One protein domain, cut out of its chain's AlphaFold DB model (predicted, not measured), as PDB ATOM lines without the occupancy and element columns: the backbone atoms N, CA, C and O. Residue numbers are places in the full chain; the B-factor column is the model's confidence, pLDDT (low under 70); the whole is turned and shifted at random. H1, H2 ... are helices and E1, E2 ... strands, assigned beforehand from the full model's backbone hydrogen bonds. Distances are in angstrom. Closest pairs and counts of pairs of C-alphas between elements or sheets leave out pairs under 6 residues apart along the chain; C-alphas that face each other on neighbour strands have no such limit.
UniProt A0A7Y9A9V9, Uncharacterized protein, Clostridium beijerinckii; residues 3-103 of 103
ATOM      1  N   LEU A   3      -0.353  44.506 -20.578       82.88
ATOM      2  CA  LEU A   3      -0.393  44.017 -21.948       82.88
ATOM      3  C   LEU A   3      -1.680  44.563 -22.538       82.88
ATOM      4  O   LEU A   3      -2.762  44.161 -22.102       82.88
ATOM      5  N   ASP A   4      -1.559  45.486 -23.473       87.00
ATOM      6  CA  ASP A   4      -2.689  46.115 -24.140       87.00
ATOM      7  C   ASP A   4      -2.834  45.494 -25.529       87.00
ATOM      8  O   ASP A   4      -1.962  45.639 -26.383       87.00
ATOM      9  N   VAL A   5      -3.930  44.770 -25.756       89.69
ATOM     10  CA  VAL A   5      -4.196  44.065 -27.016       89.69
ATOM     11  C   VAL A   5      -5.374  44.733 -27.703       89.69
ATOM     12  O   VAL A   5      -6.448  44.842 -27.120       89.69
ATOM     13  N   THR A   6      -5.193  45.176 -28.946       91.81
ATOM     14  CA  THR A   6      -6.248  45.838 -29.729       91.81
ATOM     15  C   THR A   6      -6.370  45.214 -31.111       91.81
ATOM     16  O   THR A   6      -5.398  45.159 -31.856       91.81
ATOM     17  N   GLY A   7      -7.571  44.767 -31.474       90.75
ATOM     18  CA  GLY A   7      -7.894  44.173 -32.769       90.75
ATOM     19  C   GLY A   7      -8.630  45.160 -33.669       90.75
ATOM     20  O   GLY A   7      -9.564  45.838 -33.236       90.75
ATOM     21  N   ARG A   8      -8.234  45.244 -34.940       90.19
ATOM     22  CA  ARG A   8      -8.768  46.219 -35.901       90.19
ATOM     23  C   ARG A   8      -9.069  45.597 -37.259       90.19
ATOM     24  O   ARG A   8      -8.390  44.665 -37.683       90.19
ATOM     25  N   LYS A   9     -10.051  46.153 -37.976       85.00
ATOM     26  CA  LYS A   9     -10.415  45.717 -39.343       85.00
ATOM     27  C   LYS A   9      -9.441  46.209 -40.407       85.00
ATOM     28  O   LYS A   9      -9.288  45.583 -41.452       85.00
ATOM     29  N   THR A  10      -8.807  47.349 -40.155       79.12
ATOM     30  CA  THR A  10      -7.966  48.059 -41.124       79.12
ATOM     31  C   THR A  10      -6.641  48.472 -40.503       79.12
ATOM     32  O   THR A  10      -6.613  48.964 -39.373       79.12
ATOM     33  N   TRP A  11      -5.563  48.357 -41.279       68.94
ATOM     34  CA  TRP A  11      -4.241  48.875 -40.937       68.94
ATOM     35  C   TRP A  11      -3.845  50.003 -41.894       68.94
ATOM     36  O   TRP A  11      -3.751  49.783 -43.102       68.94
ATOM     37  N   TYR A  12      -3.597  51.206 -41.365       63.78
ATOM     38  CA  TYR A  12      -3.114  52.351 -42.141       63.78
ATOM     39  C   TYR A  12      -1.715  52.746 -41.674       63.78
ATOM     40  O   TYR A  12      -1.503  53.045 -40.504       63.78
ATOM     41  N   TYR A  13      -0.771  52.782 -42.613       54.03
ATOM     42  CA  TYR A  13       0.584  53.284 -42.395       54.03
ATOM     43  C   TYR A  13       0.788  54.550 -43.235       54.03
ATOM     44  O   TYR A  13       1.418  54.492 -44.289       54.03
ATOM     45  N   ASN A  14       0.156  55.660 -42.834       47.38
ATOM     46  CA  ASN A  14       0.554  57.028 -43.193       47.38
ATOM     47  C   ASN A  14      -0.368  58.064 -42.528       47.38
ATOM     48  O   ASN A  14      -1.587  57.955 -42.625       47.38
ATOM     49  N   GLU A  15       0.223  59.106 -41.939       45.94
ATOM     50  CA  GLU A  15      -0.411  60.245 -41.241       45.94
ATOM     51  C   GLU A  15      -1.228  61.197 -42.148       45.94
ATOM     52  O   GLU A  15      -1.400  62.373 -41.845       45.94
ATOM     53  N   TYR A  16      -1.738  60.730 -43.285       44.28
ATOM     54  CA  TYR A  16      -2.474  61.569 -44.226       44.28
ATOM     55  C   TYR A  16      -3.619  60.783 -44.848       44.28
ATOM     56  O   TYR A  16      -3.488  60.257 -45.944       44.28
ATOM     57  N   ILE A  17      -4.737  60.719 -44.132       43.53
ATOM     58  CA  ILE A  17      -6.101  60.885 -44.646       43.53
ATOM     59  C   ILE A  17      -6.927  61.231 -43.407       43.53
ATOM     60  O   ILE A  17      -7.020  60.447 -42.467       43.53
ATOM     61  N   GLY A  18      -7.458  62.453 -43.380       40.56
ATOM     62  CA  GLY A  18      -8.411  62.859 -42.361       40.56
ATOM     63  C   GLY A  18      -9.609  61.916 -42.378       40.56
ATOM     64  O   GLY A  18     -10.133  61.638 -43.453       40.56
ATOM     65  N   PHE A  19      -9.953  61.448 -41.183       38.16
ATOM     66  CA  PHE A  19     -11.112  60.695 -40.699       38.16
ATOM     67  C   PHE A  19     -10.603  59.606 -39.751       38.16
ATOM     68  O   PHE A  19     -10.269  58.490 -40.141       38.16
ATOM     69  N   ASP A  20     -10.495  60.033 -38.489       44.59
ATOM     70  CA  ASP A  20     -10.423  59.212 -37.286       44.59
ATOM     71  C   ASP A  20     -11.347  58.005 -37.407       44.59
ATOM     72  O   ASP A  20     -12.564  58.158 -37.399       44.59
ATOM     73  N   THR A  21     -10.760  56.828 -37.570       50.28
ATOM     74  CA  THR A  21     -10.803  55.720 -36.610       50.28
ATOM     75  C   THR A  21     -10.198  54.530 -37.338       50.28
ATOM     76  O   THR A  21     -10.765  54.052 -38.318       50.28
ATOM     77  N   LYS A  22      -9.046  54.011 -36.889       60.69
ATOM     78  CA  LYS A  22      -8.724  52.626 -37.245       60.69
ATOM     79  C   LYS A  22      -9.915  51.808 -36.712       60.69
ATOM     80  O   LYS A  22     -10.107  51.839 -35.499       60.69
ATOM     81  N   ASP A  23     -10.713  51.174 -37.576       75.50
ATOM     82  CA  ASP A  23     -11.969  50.504 -37.192       75.50
ATOM     83  C   ASP A  23     -11.689  49.417 -36.150       75.50
ATOM     84  O   ASP A  23     -11.326  48.280 -36.477       75.50
ATOM     85  N   GLU A  24     -11.783  49.806 -34.884       85.50
ATOM     86  CA  GLU A  24     -11.528  48.944 -33.747       85.50
ATOM     87  C   GLU A  24     -12.656  47.935 -33.642       85.50
ATOM     88  O   GLU A  24     -13.835  48.264 -33.778       85.50
ATOM     89  N   ILE A  25     -12.272  46.682 -33.448       88.06
ATOM     90  CA  ILE A  25     -13.210  45.589 -33.259       88.06
ATOM     91  C   ILE A  25     -13.379  45.332 -31.769       88.06
ATOM     92  O   ILE A  25     -14.500  45.261 -31.281       88.06
ATOM     93  N   ALA A  26     -12.252  45.183 -31.080       90.19
ATOM     94  CA  ALA A  26     -12.180  44.874 -29.666       90.19
ATOM     95  C   ALA A  26     -10.809  45.277 -29.123       90.19
ATOM     96  O   ALA A  26      -9.830  45.363 -29.871       90.19
ATOM     97  N   GLY A  27     -10.733  45.449 -27.812       90.75
ATOM     98  CA  GLY A  27      -9.481  45.640 -27.102       90.75
ATOM     99  C   GLY A  27      -9.621  45.241 -25.642       90.75
ATOM    100  O   GLY A  27     -10.708  45.334 -25.071       90.75
ATOM    101  N   PHE A  28      -8.532  44.772 -25.046       90.38
ATOM    102  CA  PHE A  28      -8.469  44.467 -23.620       90.38
ATOM    103  C   PHE A  28      -7.068  44.724 -23.067       90.38
ATOM    104  O   PHE A  28      -6.080  44.739 -23.802       90.38
ATOM    105  N   THR A  29      -7.001  44.890 -21.748       88.81
ATOM    106  CA  THR A  29      -5.761  45.156 -21.019       88.81
ATOM    107  C   THR A  29      -5.577  44.120 -19.921       88.81
ATOM    108  O   THR A  29      -6.373  44.061 -18.982       88.81
ATOM    109  N   LEU A  30      -4.489  43.351 -19.965       84.25
ATOM    110  CA  LEU A  30      -4.092  42.491 -18.849       84.25
ATOM    111  C   LEU A  30      -3.072  43.203 -17.970       84.25
ATOM    112  O   LEU A  30      -2.040  43.687 -18.433       84.25
ATOM    113  N   SER A  31      -3.315  43.223 -16.661       76.38
ATOM    114  CA  SER A  31      -2.303  43.700 -15.715       76.38
ATOM    115  C   SER A  31      -1.206  42.641 -15.545       76.38
ATOM    116  O   SER A  31      -1.498  41.478 -15.271       76.38
ATOM    117  N   GLY A  32       0.065  43.044 -15.582       63.75
ATOM    118  CA  GLY A  32       1.227  42.159 -15.421       63.75
ATOM    119  C   GLY A  32       1.406  41.535 -14.034       63.75
ATOM    120  O   GLY A  32       2.439  40.931 -13.769       63.75
ATOM    121  N   ARG A  33       0.436  41.692 -13.124       61.25
ATOM    122  CA  ARG A  33       0.358  40.922 -11.869       61.25
ATOM    123  C   ARG A  33      -0.356  39.575 -12.044       61.25
ATOM    124  O   ARG A  33      -0.382  38.796 -11.096       61.25
ATOM    125  N   LEU A  34      -0.948  39.324 -13.212       63.00
ATOM    126  CA  LEU A  34      -1.602  38.064 -13.560       63.00
ATOM    127  C   LEU A  34      -0.570  37.088 -14.140       63.00
ATOM    128  O   LEU A  34       0.252  37.478 -14.970       63.00
ATOM    129  N   ASN A  35      -0.624  35.825 -13.708       58.72
ATOM    130  CA  ASN A  35       0.257  34.755 -14.198       58.72
ATOM    131  C   ASN A  35       0.161  34.559 -15.722       58.72
ATOM    132  O   ASN A  35       1.123  34.105 -16.338       58.72
ATOM    133  N   ASP A  36      -0.952  34.965 -16.327       69.56
ATOM    134  CA  ASP A  36      -1.243  34.730 -17.741       69.56
ATOM    135  C   ASP A  36      -0.685  35.823 -18.666       69.56
ATOM    136  O   ASP A  36      -0.780  35.703 -19.880       69.56
ATOM    137  N   TYR A  37      -0.028  36.861 -18.126       80.38
ATOM    138  CA  TYR A  37       0.548  37.970 -18.905       80.38
ATOM    139  C   TYR A  37       1.450  37.495 -20.057       80.38
ATOM    140  O   TYR A  37       1.227  37.836 -21.218       80.38
ATOM    141  N   TRP A  38       2.475  36.698 -19.734       83.31
ATOM    142  CA  TRP A  38       3.431  36.203 -20.732       83.31
ATOM    143  C   TRP A  38       2.810  35.116 -21.609       83.31
ATOM    144  O   TRP A  38       3.106  35.053 -22.798       83.31
ATOM    145  N   GLY A  39       1.900  34.317 -21.043       86.75
ATOM    146  CA  GLY A  39       1.155  33.299 -21.780       86.75
ATOM    147  C   GLY A  39       0.302  33.907 -22.892       86.75
ATOM    148  O   GLY A  39       0.377  33.453 -24.028       86.75
ATOM    149  N   THR A  40      -0.444  34.973 -22.595       87.00
ATOM    150  CA  THR A  40      -1.290  35.674 -23.570       87.00
ATOM    151  C   THR A  40      -0.466  36.400 -24.625       87.00
ATOM    152  O   THR A  40      -0.780  36.310 -25.812       87.00
ATOM    153  N   HIS A  41       0.620  37.065 -24.229       88.00
ATOM    154  CA  HIS A  41       1.543  37.689 -25.176       88.00
ATOM    155  C   HIS A  41       2.094  36.663 -26.182       88.00
ATOM    156  O   HIS A  41       1.928  36.821 -27.394       88.00
ATOM    157  N   ASP A  42       2.677  35.568 -25.693       89.31
ATOM    158  CA  ASP A  42       3.268  34.535 -26.546       89.31
ATOM    159  C   ASP A  42       2.209  33.790 -27.366       89.31
ATOM    160  O   ASP A  42       2.471  33.374 -28.497       89.31
ATOM    161  N   PHE A  43       0.999  33.644 -26.825       91.56
ATOM    162  CA  PHE A  43      -0.136  33.057 -27.521       91.56
ATOM    163  C   PHE A  43      -0.488  33.830 -28.792       91.56
ATOM    164  O   PHE A  43      -0.604  33.211 -29.850       91.56
ATOM    165  N   PHE A  44      -0.612  35.157 -28.739       91.12
ATOM    166  CA  PHE A  44      -0.897  35.920 -29.952       91.12
ATOM    167  C   PHE A  44       0.282  35.844 -30.926       91.12
ATOM    168  O   PHE A  44       0.117  35.379 -32.056       91.12
ATOM    169  N   ILE A  45       1.488  36.192 -30.480       90.88
ATOM    170  CA  ILE A  45       2.661  36.315 -31.358       90.88
ATOM    171  C   ILE A  45       2.965  35.021 -32.116       90.88
ATOM    172  O   ILE A  45       3.220  35.057 -33.319       90.88
ATOM    173  N   ASN A  46       2.913  33.874 -31.436       91.56
ATOM    174  CA  ASN A  46       3.278  32.589 -32.036       91.56
ATOM    175  C   ASN A  46       2.195  32.004 -32.953       91.56
ATOM    176  O   ASN A  46       2.439  30.993 -33.611       91.56
ATOM    177  N   ASN A  47       0.998  32.596 -32.984       92.12
ATOM    178  CA  ASN A  47      -0.121  32.118 -33.795       92.12
ATOM    179  C   ASN A  47      -0.562  33.123 -34.872       92.12
ATOM    180  O   ASN A  47      -1.591  32.900 -35.509       92.12
ATOM    181  N   ALA A  48       0.183  34.212 -35.075       92.06
ATOM    182  CA  ALA A  48      -0.072  35.159 -36.157       92.06
ATOM    183  C   ALA A  48       0.240  34.540 -37.529       92.06
ATOM    184  O   ALA A  48       1.216  33.803 -37.675       92.06
ATOM    185  N   ASP A  49      -0.564  34.865 -38.543       91.50
ATOM    186  CA  ASP A  49      -0.311  34.418 -39.919       91.50
ATOM    187  C   ASP A  49       0.804  35.237 -40.581       91.50
ATOM    188  O   ASP A  49       1.596  34.723 -41.369       91.50
ATOM    189  N   GLU A  50       0.852  36.530 -40.266       91.00
ATOM    190  CA  GLU A  50       1.836  37.475 -40.780       91.00
ATOM    191  C   GLU A  50       2.162  38.512 -39.698       91.00
ATOM    192  O   GLU A  50       1.333  38.827 -38.841       91.00
ATOM    193  N   VAL A  51       3.382  39.048 -39.740       88.56
ATOM    194  CA  VAL A  51       3.819  40.139 -38.867       88.56
ATOM    195  C   VAL A  51       4.245  41.312 -39.736       88.56
ATOM    196  O   VAL A  51       5.155  41.192 -40.556       88.56
ATOM    197  N   ILE A  52       3.598  42.455 -39.534       85.12
ATOM    198  CA  ILE A  52       4.001  43.727 -40.124       85.12
ATOM    199  C   ILE A  52       4.905  44.417 -39.104       85.12
ATOM    200  O   ILE A  52       4.431  44.936 -38.095       85.12
ATOM    201  N   ASP A  53       6.211  44.399 -39.365       78.06
ATOM    202  CA  ASP A  53       7.218  45.079 -38.547       78.06
ATOM    203  C   ASP A  53       7.597  46.408 -39.212       78.06
ATOM    204  O   ASP A  53       8.226  46.429 -40.278       78.06
ATOM    205  N   LYS A  54       7.157  47.531 -38.632       62.38
ATOM    206  CA  LYS A  54       7.511  48.863 -39.129       62.38
ATOM    207  C   LYS A  54       7.982  49.766 -38.001       62.38
ATOM    208  O   LYS A  54       7.175  50.365 -37.303       62.38
ATOM    209  N   ASN A  55       9.305  49.916 -37.933       53.59
ATOM    210  CA  ASN A  55      10.119  50.863 -37.163       53.59
ATOM    211  C   ASN A  55       9.885  50.975 -35.644       53.59
ATOM    212  O   ASN A  55      10.881  51.185 -34.966       53.59
ATOM    213  N   TYR A  56       8.672  50.821 -35.102       58.09
ATOM    214  CA  TYR A  56       8.371  50.847 -33.662       58.09
ATOM    215  C   TYR A  56       7.102  50.065 -33.271       58.09
ATOM    216  O   TYR A  56       6.999  49.678 -32.111       58.09
ATOM    217  N   ASP A  57       6.201  49.759 -34.216       65.44
ATOM    218  CA  ASP A  57       4.971  49.003 -33.949       65.44
ATOM    219  C   ASP A  57       4.992  47.650 -34.670       65.44
ATOM    220  O   ASP A  57       5.208  47.576 -35.887       65.44
ATOM    221  N   LYS A  58       4.752  46.573 -33.912       80.31
ATOM    222  CA  LYS A  58       4.516  45.235 -34.465       80.31
ATOM    223  C   LYS A  58       3.021  44.993 -34.548       80.31
ATOM    224  O   LYS A  58       2.325  45.033 -33.535       80.31
ATOM    225  N   VAL A  59       2.547  44.705 -35.755       87.44
ATOM    226  CA  VAL A  59       1.152  44.332 -35.993       87.44
ATOM    227  C   VAL A  59       1.086  42.887 -36.435       87.44
ATOM    228  O   VAL A  59       1.733  42.487 -37.403       87.44
ATOM    229  N   TYR A  60       0.273  42.117 -35.730       91.44
ATOM    230  CA  TYR A  60       0.048  40.703 -35.975       91.44
ATOM    231  C   TYR A  60      -1.225  40.543 -36.796       91.44
ATOM    232  O   TYR A  60      -2.293  41.018 -36.414       91.44
ATOM    233  N   VAL A  61      -1.120  39.907 -37.956       91.62
ATOM    234  CA  VAL A  61      -2.237  39.735 -38.886       91.62
ATOM    235  C   VAL A  61      -2.813  38.338 -38.725       91.62
ATOM    236  O   VAL A  61      -2.076  37.350 -38.728       91.62
ATOM    237  N   TYR A  62      -4.139  38.261 -38.639       93.94
ATOM    238  CA  TYR A  62      -4.881  37.009 -38.547       93.94
ATOM    239  C   TYR A  62      -5.953  36.967 -39.620       93.94
ATOM    240  O   TYR A  62      -6.815  37.845 -39.695       93.94
ATOM    241  N   ASN A  63      -5.930  35.919 -40.430       92.94
ATOM    242  CA  ASN A  63      -7.048  35.554 -41.277       92.94
ATOM    243  C   ASN A  63      -8.189  35.016 -40.412       92.94
ATOM    244  O   ASN A  63      -7.984  34.469 -39.324       92.94
ATOM    245  N   ARG A  64      -9.409  35.102 -40.939       89.31
ATOM    246  CA  ARG A  64     -10.614  34.609 -40.265       89.31
ATOM    247  C   ARG A  64     -10.488  33.166 -39.763       89.31
ATOM    248  O   ARG A  64     -10.866  32.884 -38.631       89.31
ATOM    249  N   GLU A  65      -9.939  32.260 -40.570       91.56
ATOM    250  CA  GLU A  65      -9.737  30.860 -40.165       91.56
ATOM    251  C   GLU A  65      -8.774  30.720 -38.980       91.56
ATOM    252  O   GLU A  65      -8.976  29.874 -38.108       91.56
ATOM    253  N   SER A  66      -7.741  31.558 -38.925       93.31
ATOM    254  CA  SER A  66      -6.753  31.544 -37.850       93.31
ATOM    255  C   SER A  66      -7.340  32.065 -36.540       93.31
ATOM    256  O   SER A  66      -7.026  31.514 -35.489       93.31
ATOM    257  N   LEU A  67      -8.277  33.020 -36.583       92.31
ATOM    258  CA  LEU A  67      -9.019  33.463 -35.394       92.31
ATOM    259  C   LEU A  67      -9.876  32.345 -34.782       92.31
ATOM    260  O   LEU A  67      -9.879  32.178 -33.563       92.31
ATOM    261  N   PHE A  68     -10.553  31.539 -35.608       92.81
ATOM    262  CA  PHE A  68     -11.292  30.370 -35.115       92.81
ATOM    263  C   PHE A  68     -10.360  29.343 -34.460       92.81
ATOM    264  O   PHE A  68     -10.649  28.863 -33.365       92.81
ATOM    265  N   LYS A  69      -9.202  29.065 -35.075       93.56
ATOM    266  CA  LYS A  69      -8.179  28.184 -34.483       93.56
ATOM    267  C   LYS A  69      -7.625  28.746 -33.171       93.56
ATOM    268  O   LYS A  69      -7.390  27.981 -32.239       93.56
ATOM    269  N   LEU A  70      -7.418  30.063 -33.077       93.00
ATOM    270  CA  LEU A  70      -7.010  30.718 -31.830       93.00
ATOM    271  C   LEU A  70      -8.047  30.492 -30.733       93.00
ATOM    272  O   LEU A  70      -7.673  30.144 -29.620       93.00
ATOM    273  N   GLN A  71      -9.335  30.650 -31.037       93.75
ATOM    274  CA  GLN A  71     -10.395  30.428 -30.057       93.75
ATOM    275  C   GLN A  71     -10.397  28.989 -29.524       93.75
ATOM    276  O   GLN A  71     -10.549  28.780 -28.322       93.75
ATOM    277  N   GLU A  72     -10.215  27.992 -30.390       92.44
ATOM    278  CA  GLU A  72     -10.105  26.594 -29.956       92.44
ATOM    279  C   GLU A  72      -8.890  26.380 -29.047       92.44
ATOM    280  O   GLU A  72      -9.028  25.798 -27.973       92.44
ATOM    281  N   LYS A  73      -7.730  26.940 -29.411       92.50
ATOM    282  CA  LYS A  73      -6.528  26.885 -28.569       92.50
ATOM    283  C   LYS A  73      -6.709  27.602 -27.232       92.50
ATOM    284  O   LYS A  73      -6.220  27.113 -26.217       92.50
ATOM    285  N   ASN A  74      -7.415  28.734 -27.194       90.00
ATOM    286  CA  ASN A  74      -7.650  29.446 -25.940       90.00
ATOM    287  C   ASN A  74      -8.506  28.621 -24.969       90.00
ATOM    288  O   ASN A  74      -8.238  28.631 -23.773       90.00
ATOM    289  N   LYS A  75      -9.467  27.832 -25.469       88.94
ATOM    290  CA  LYS A  75     -10.254  26.906 -24.632       88.94
ATOM    291  C   LYS A  75      -9.400  25.815 -23.984       88.94
ATOM    292  O   LYS A  75      -9.746  25.341 -22.905       88.94
ATOM    293  N   GLU A  76      -8.307  25.410 -24.628       89.06
ATOM    294  CA  GLU A  76      -7.355  24.437 -24.074       89.06
ATOM    295  C   GLU A  76      -6.404  25.079 -23.055       89.06
ATOM    296  O   GLU A  76      -6.083  24.467 -22.036       89.06
ATOM    297  N   LEU A  77      -5.955  26.308 -23.328       86.75
ATOM    298  CA  LEU A  77      -4.974  27.030 -22.512       86.75
ATOM    299  C   LEU A  77      -5.595  27.795 -21.336       86.75
ATOM    300  O   LEU A  77      -4.901  28.056 -20.357       86.75
ATOM    301  N   ASN A  78      -6.885  28.125 -21.423       86.38
ATOM    302  CA  ASN A  78      -7.658  28.856 -20.423       86.38
ATOM    303  C   ASN A  78      -6.992  30.178 -19.987       86.38
ATOM    304  O   ASN A  78      -6.818  30.423 -18.795       86.38
ATOM    305  N   LEU A  79      -6.624  31.035 -20.952       84.50
ATOM    306  CA  LEU A  79      -5.919  32.307 -20.692       84.50
ATOM    307  C   LEU A  79      -6.819  33.412 -20.106       84.50
ATOM    308  O   LEU A  79      -6.349  34.519 -19.849       84.50
ATOM    309  N   GLY A  80      -8.105  33.120 -19.900       85.69
ATOM    310  CA  GLY A  80      -9.066  34.010 -19.255       85.69
ATOM    311  C   GLY A  80     -10.201  34.481 -20.164       85.69
ATOM    312  O   GLY A  80     -10.134  34.409 -21.391       85.69
ATOM    313  N   GLU A  81     -11.252  34.986 -19.516       88.00
ATOM    314  CA  GLU A  81     -12.496  35.433 -20.154       88.00
ATOM    315  C   GLU A  81     -12.281  36.639 -21.081       88.00
ATOM    316  O   GLU A  81     -12.893  36.707 -22.144       88.00
ATOM    317  N   ASP A  82     -11.357  37.545 -20.741       88.75
ATOM    318  CA  ASP A  82     -11.041  38.715 -21.572       88.75
ATOM    319  C   ASP A  82     -10.532  38.307 -22.966       88.75
ATOM    320  O   ASP A  82     -10.922  38.895 -23.978       88.75
ATOM    321  N   VAL A  83      -9.709  37.252 -23.038       90.31
ATOM    322  CA  VAL A  83      -9.196  36.707 -24.307       90.31
ATOM    323  C   VAL A  83     -10.325  36.054 -25.107       90.31
ATOM    324  O   VAL A  83     -10.408  36.236 -26.323       90.31
ATOM    325  N   ASP A  84     -11.231  35.332 -24.440       91.06
ATOM    326  CA  ASP A  84     -12.390  34.708 -25.086       91.06
ATOM    327  C   ASP A  84     -13.363  35.741 -25.665       91.06
ATOM    328  O   ASP A  84     -13.833  35.579 -26.797       91.06
ATOM    329  N   ILE A  85     -13.664  36.803 -24.913       93.00
ATOM    330  CA  ILE A  85     -14.514  37.911 -25.367       93.00
ATOM    331  C   ILE A  85     -13.868  38.584 -26.577       93.00
ATOM    332  O   ILE A  85     -14.500  38.701 -27.628       93.00
ATOM    333  N   PHE A  86     -12.582  38.923 -26.476       94.31
ATOM    334  CA  PHE A  86     -11.844  39.568 -27.557       94.31
ATOM    335  C   PHE A  86     -11.855  38.749 -28.858       94.31
ATOM    336  O   PHE A  86     -12.121  39.286 -29.937       94.31
ATOM    337  N   LEU A  87     -11.597  37.438 -28.779       93.62
ATOM    338  CA  LEU A  87     -11.611  36.561 -29.953       93.62
ATOM    339  C   LEU A  87     -13.017  36.425 -30.547       93.62
ATOM    340  O   LEU A  87     -13.160  36.426 -31.772       93.62
ATOM    341  N   ASN A  88     -14.053  36.344 -29.708       94.38
ATOM    342  CA  ASN A  88     -15.441  36.319 -30.167       94.38
ATOM    343  C   ASN A  88     -15.809  37.590 -30.932       94.38
ATOM    344  O   ASN A  88     -16.376  37.496 -32.021       94.38
ATOM    345  N   ASP A  89     -15.451  38.762 -30.417       93.94
ATOM    346  CA  ASP A  89     -15.718  40.035 -31.087       93.94
ATOM    347  C   ASP A  89     -14.968  40.129 -32.423       93.94
ATOM    348  O   ASP A  89     -15.556  40.477 -33.453       93.94
ATOM    349  N   CYS A  90     -13.703  39.693 -32.453       92.00
ATOM    350  CA  CYS A  90     -12.912  39.571 -33.681       92.00
ATOM    351  C   CYS A  90     -13.590  38.670 -34.724       92.00
ATOM    352  O   CYS A  90     -13.700  39.045 -35.894       92.00
ATOM    353  N   ILE A  91     -14.105  37.511 -34.316       91.88
ATOM    354  CA  ILE A  91     -14.817  36.575 -35.195       91.88
ATOM    355  C   ILE A  91     -16.160  37.163 -35.670       91.88
ATOM    356  O   ILE A  91     -16.492  37.074 -36.862       91.88
ATOM    357  N   ASN A  92     -16.919  37.789 -34.772       92.25
ATOM    358  CA  ASN A  92     -18.247  38.351 -35.040       92.25
ATOM    359  C   ASN A  92     -18.205  39.616 -35.904       92.25
ATOM    360  O   ASN A  92     -19.183  39.937 -36.576       92.25
ATOM    361  N   SER A  93     -17.055  40.289 -35.965       88.50
ATOM    362  CA  SER A  93     -16.823  41.444 -36.840       88.50
ATOM    363  C   SER A  93     -16.994  41.151 -38.337       88.50
ATOM    364  O   SER A  93     -17.113  42.085 -39.137       88.50
ATOM    365  N   ASN A  94     -17.000  39.862 -38.704       83.19
ATOM    366  CA  ASN A  94     -17.073  39.341 -40.066       83.19
ATOM    367  C   ASN A  94     -15.978  39.870 -41.008       83.19
ATOM    368  O   ASN A  94     -16.153  39.903 -42.225       83.19
ATOM    369  N   SER A  95     -14.840  40.291 -40.455       85.69
ATOM    370  CA  SER A  95     -13.682  40.699 -41.244       85.69
ATOM    371  C   SER A  95     -12.919  39.484 -41.774       85.69
ATOM    372  O   SER A  95     -12.783  38.467 -41.088       85.69
ATOM    373  N   GLU A  96     -12.424  39.585 -43.011       87.12
ATOM    374  CA  GLU A  96     -11.559  38.561 -43.616       87.12
ATOM    375  C   GLU A  96     -10.204  38.483 -42.907       87.12
ATOM    376  O   GLU A  96      -9.649  37.396 -42.734       87.12
ATOM    377  N   LYS A  97      -9.704  39.647 -42.478       90.12
ATOM    378  CA  LYS A  97      -8.464  39.814 -41.727       90.12
ATOM    379  C   LYS A  97      -8.682  40.725 -40.529       90.12
ATOM    380  O   LYS A  97      -9.445  41.687 -40.615       90.12
ATOM    381  N   VAL A  98      -7.970  40.436 -39.449       91.12
ATOM    382  CA  VAL A  98      -7.884  41.274 -38.256       91.12
ATOM    383  C   VAL A  98      -6.421  41.591 -37.987       91.12
ATOM    384  O   VAL A  98      -5.557  40.717 -38.052       91.12
ATOM    385  N   TYR A  99      -6.161  42.860 -37.705       91.50
ATOM    386  CA  TYR A  99      -4.854  43.395 -37.354       91.50
ATOM    387  C   TYR A  99      -4.821  43.593 -35.845       91.50
ATOM    388  O   TYR A  99      -5.590  44.397 -35.321       91.50
ATOM    389  N   ILE A 100      -3.977  42.837 -35.154       91.50
ATOM    390  CA  ILE A 100      -3.829  42.892 -33.704       91.50
ATOM    391  C   ILE A 100      -2.548  43.649 -33.367       91.50
ATOM    392  O   ILE A 100      -1.452  43.262 -33.774       91.50
ATOM    393  N   GLU A 101      -2.704  44.730 -32.618       90.19
ATOM    394  CA  GLU A 101      -1.626  45.500 -32.006       90.19
ATOM    395  C   GLU A 101      -1.471  45.048 -30.549       90.19
ATOM    396  O   GLU A 101      -2.471  44.815 -29.868       90.19
ATOM    397  N   ILE A 102      -0.226  44.901 -30.091       87.88
ATOM    398  CA  ILE A 102       0.112  44.474 -28.728       87.88
ATOM    399  C   ILE A 102       1.127  45.473 -28.158       87.88
ATOM    400  O   ILE A 102       2.197  45.634 -28.753       87.88
ATOM    401  N   TYR A 103       0.801  46.115 -27.032       83.38
ATOM    402  CA  TYR A 103       1.634  47.114 -26.341       83.38
ATOM    403  C   TYR A 103       1.966  46.717 -24.900       83.38
ATOM    404  O   TYR A 103       1.147  46.001 -24.276       83.38
TER     405      TYR A 103
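This is residues 3 to 103 of the 103 residues of an uncharacterized protein of Clostridium beijerinckii (UniProt A0A7Y9A9V9). A twisted sheet of five strands forms one layer, and the three helices H1, H2 and H3 cover one of its faces in a second layer, while no named helix lies on the other face. H2 and H3 pair side by side as a helical hairpin, and a loop, residues 14 to 20, sticks out from the body between E1 and E2. The printed part has 101 residues, with three named helices and five named strands in the order E1 E2 H1 E3 E4 H2 H3 E5; the class is mixed, helices and strands. The sheet runs E2 E1 E5 E4 E3, all antiparallel. The whole is compact, with a radius of gyration of the C-alphas of 13.4 A and spans of 41 by 29 by 21 A.

E1, residues 3 to 8, is an inner strand. It forms a hairpin with E2, residues 24 to 31, an edge strand; N 5 and O 28 are 2.9 A apart, within hydrogen-bond range. E5, residues 97 to 102, is the other neighbour of E1, with N 8 and O 99 at 2.8 A. E4, residues 57 to 63, is antiparallel to E5 at 148 degrees, with N 60 and O 100 at 2.8 A. E3, residues 50 to 54, is the other edge strand and forms a hairpin with E4, with N 52 and O 59 at 2.8 A. H3, residues 81 to 92, is on the sheet at a height of 8.8 A and runs along the strands, at 6 degrees to E1 on the local plane. It lies over E1 and only just over E2, where 3 of its C-alphas fall; its closest C-alphas to E2 are those of Ala 26 and Phe 86, 5.7 A apart. H1, residues 37 to 46, is on the same face at a height of 8.8 A, over E1 and E5; it only just runs along the strands, at 27 degrees to E1 on the local plane. H2, residues 64 to 77, touches H3 at a shallow tilt of 19 degrees, opposite ways; their closest C-alphas, of Gln 71 and Leu 87, are 6.3 A apart. H1 and H2 are near each other, with 8 pairs of C-alphas within 10 A. In H1, H2 and H3 every O i to N i+4 pair is within hydrogen-bond range.

E1 begins at C-alpha 3, (-0.393, 44.017, -21.948), and is 16.4 A long. E2 measures 20.9 A, E4 19.5 A, E5 16.3 A and E3 12.8 A. H2 is 20.1 A long from C-alpha 64 at (-10.614, 34.609, -40.265), H3 16.2 A and H1 14.5 A. E5 ends at C-alpha 102, (0.112, 44.474, -28.728).

The two C-alphas farthest apart, of Gly 18 and Glu 76, are 42.6 A apart. The printed part has no cut. The link from E1 to E2, 15 residues, is long; the other links are tight. The mean pLDDT of the printed part is 81.9, with values under 70 at residues 11 to 22, 32 to 36 and 54 to 57.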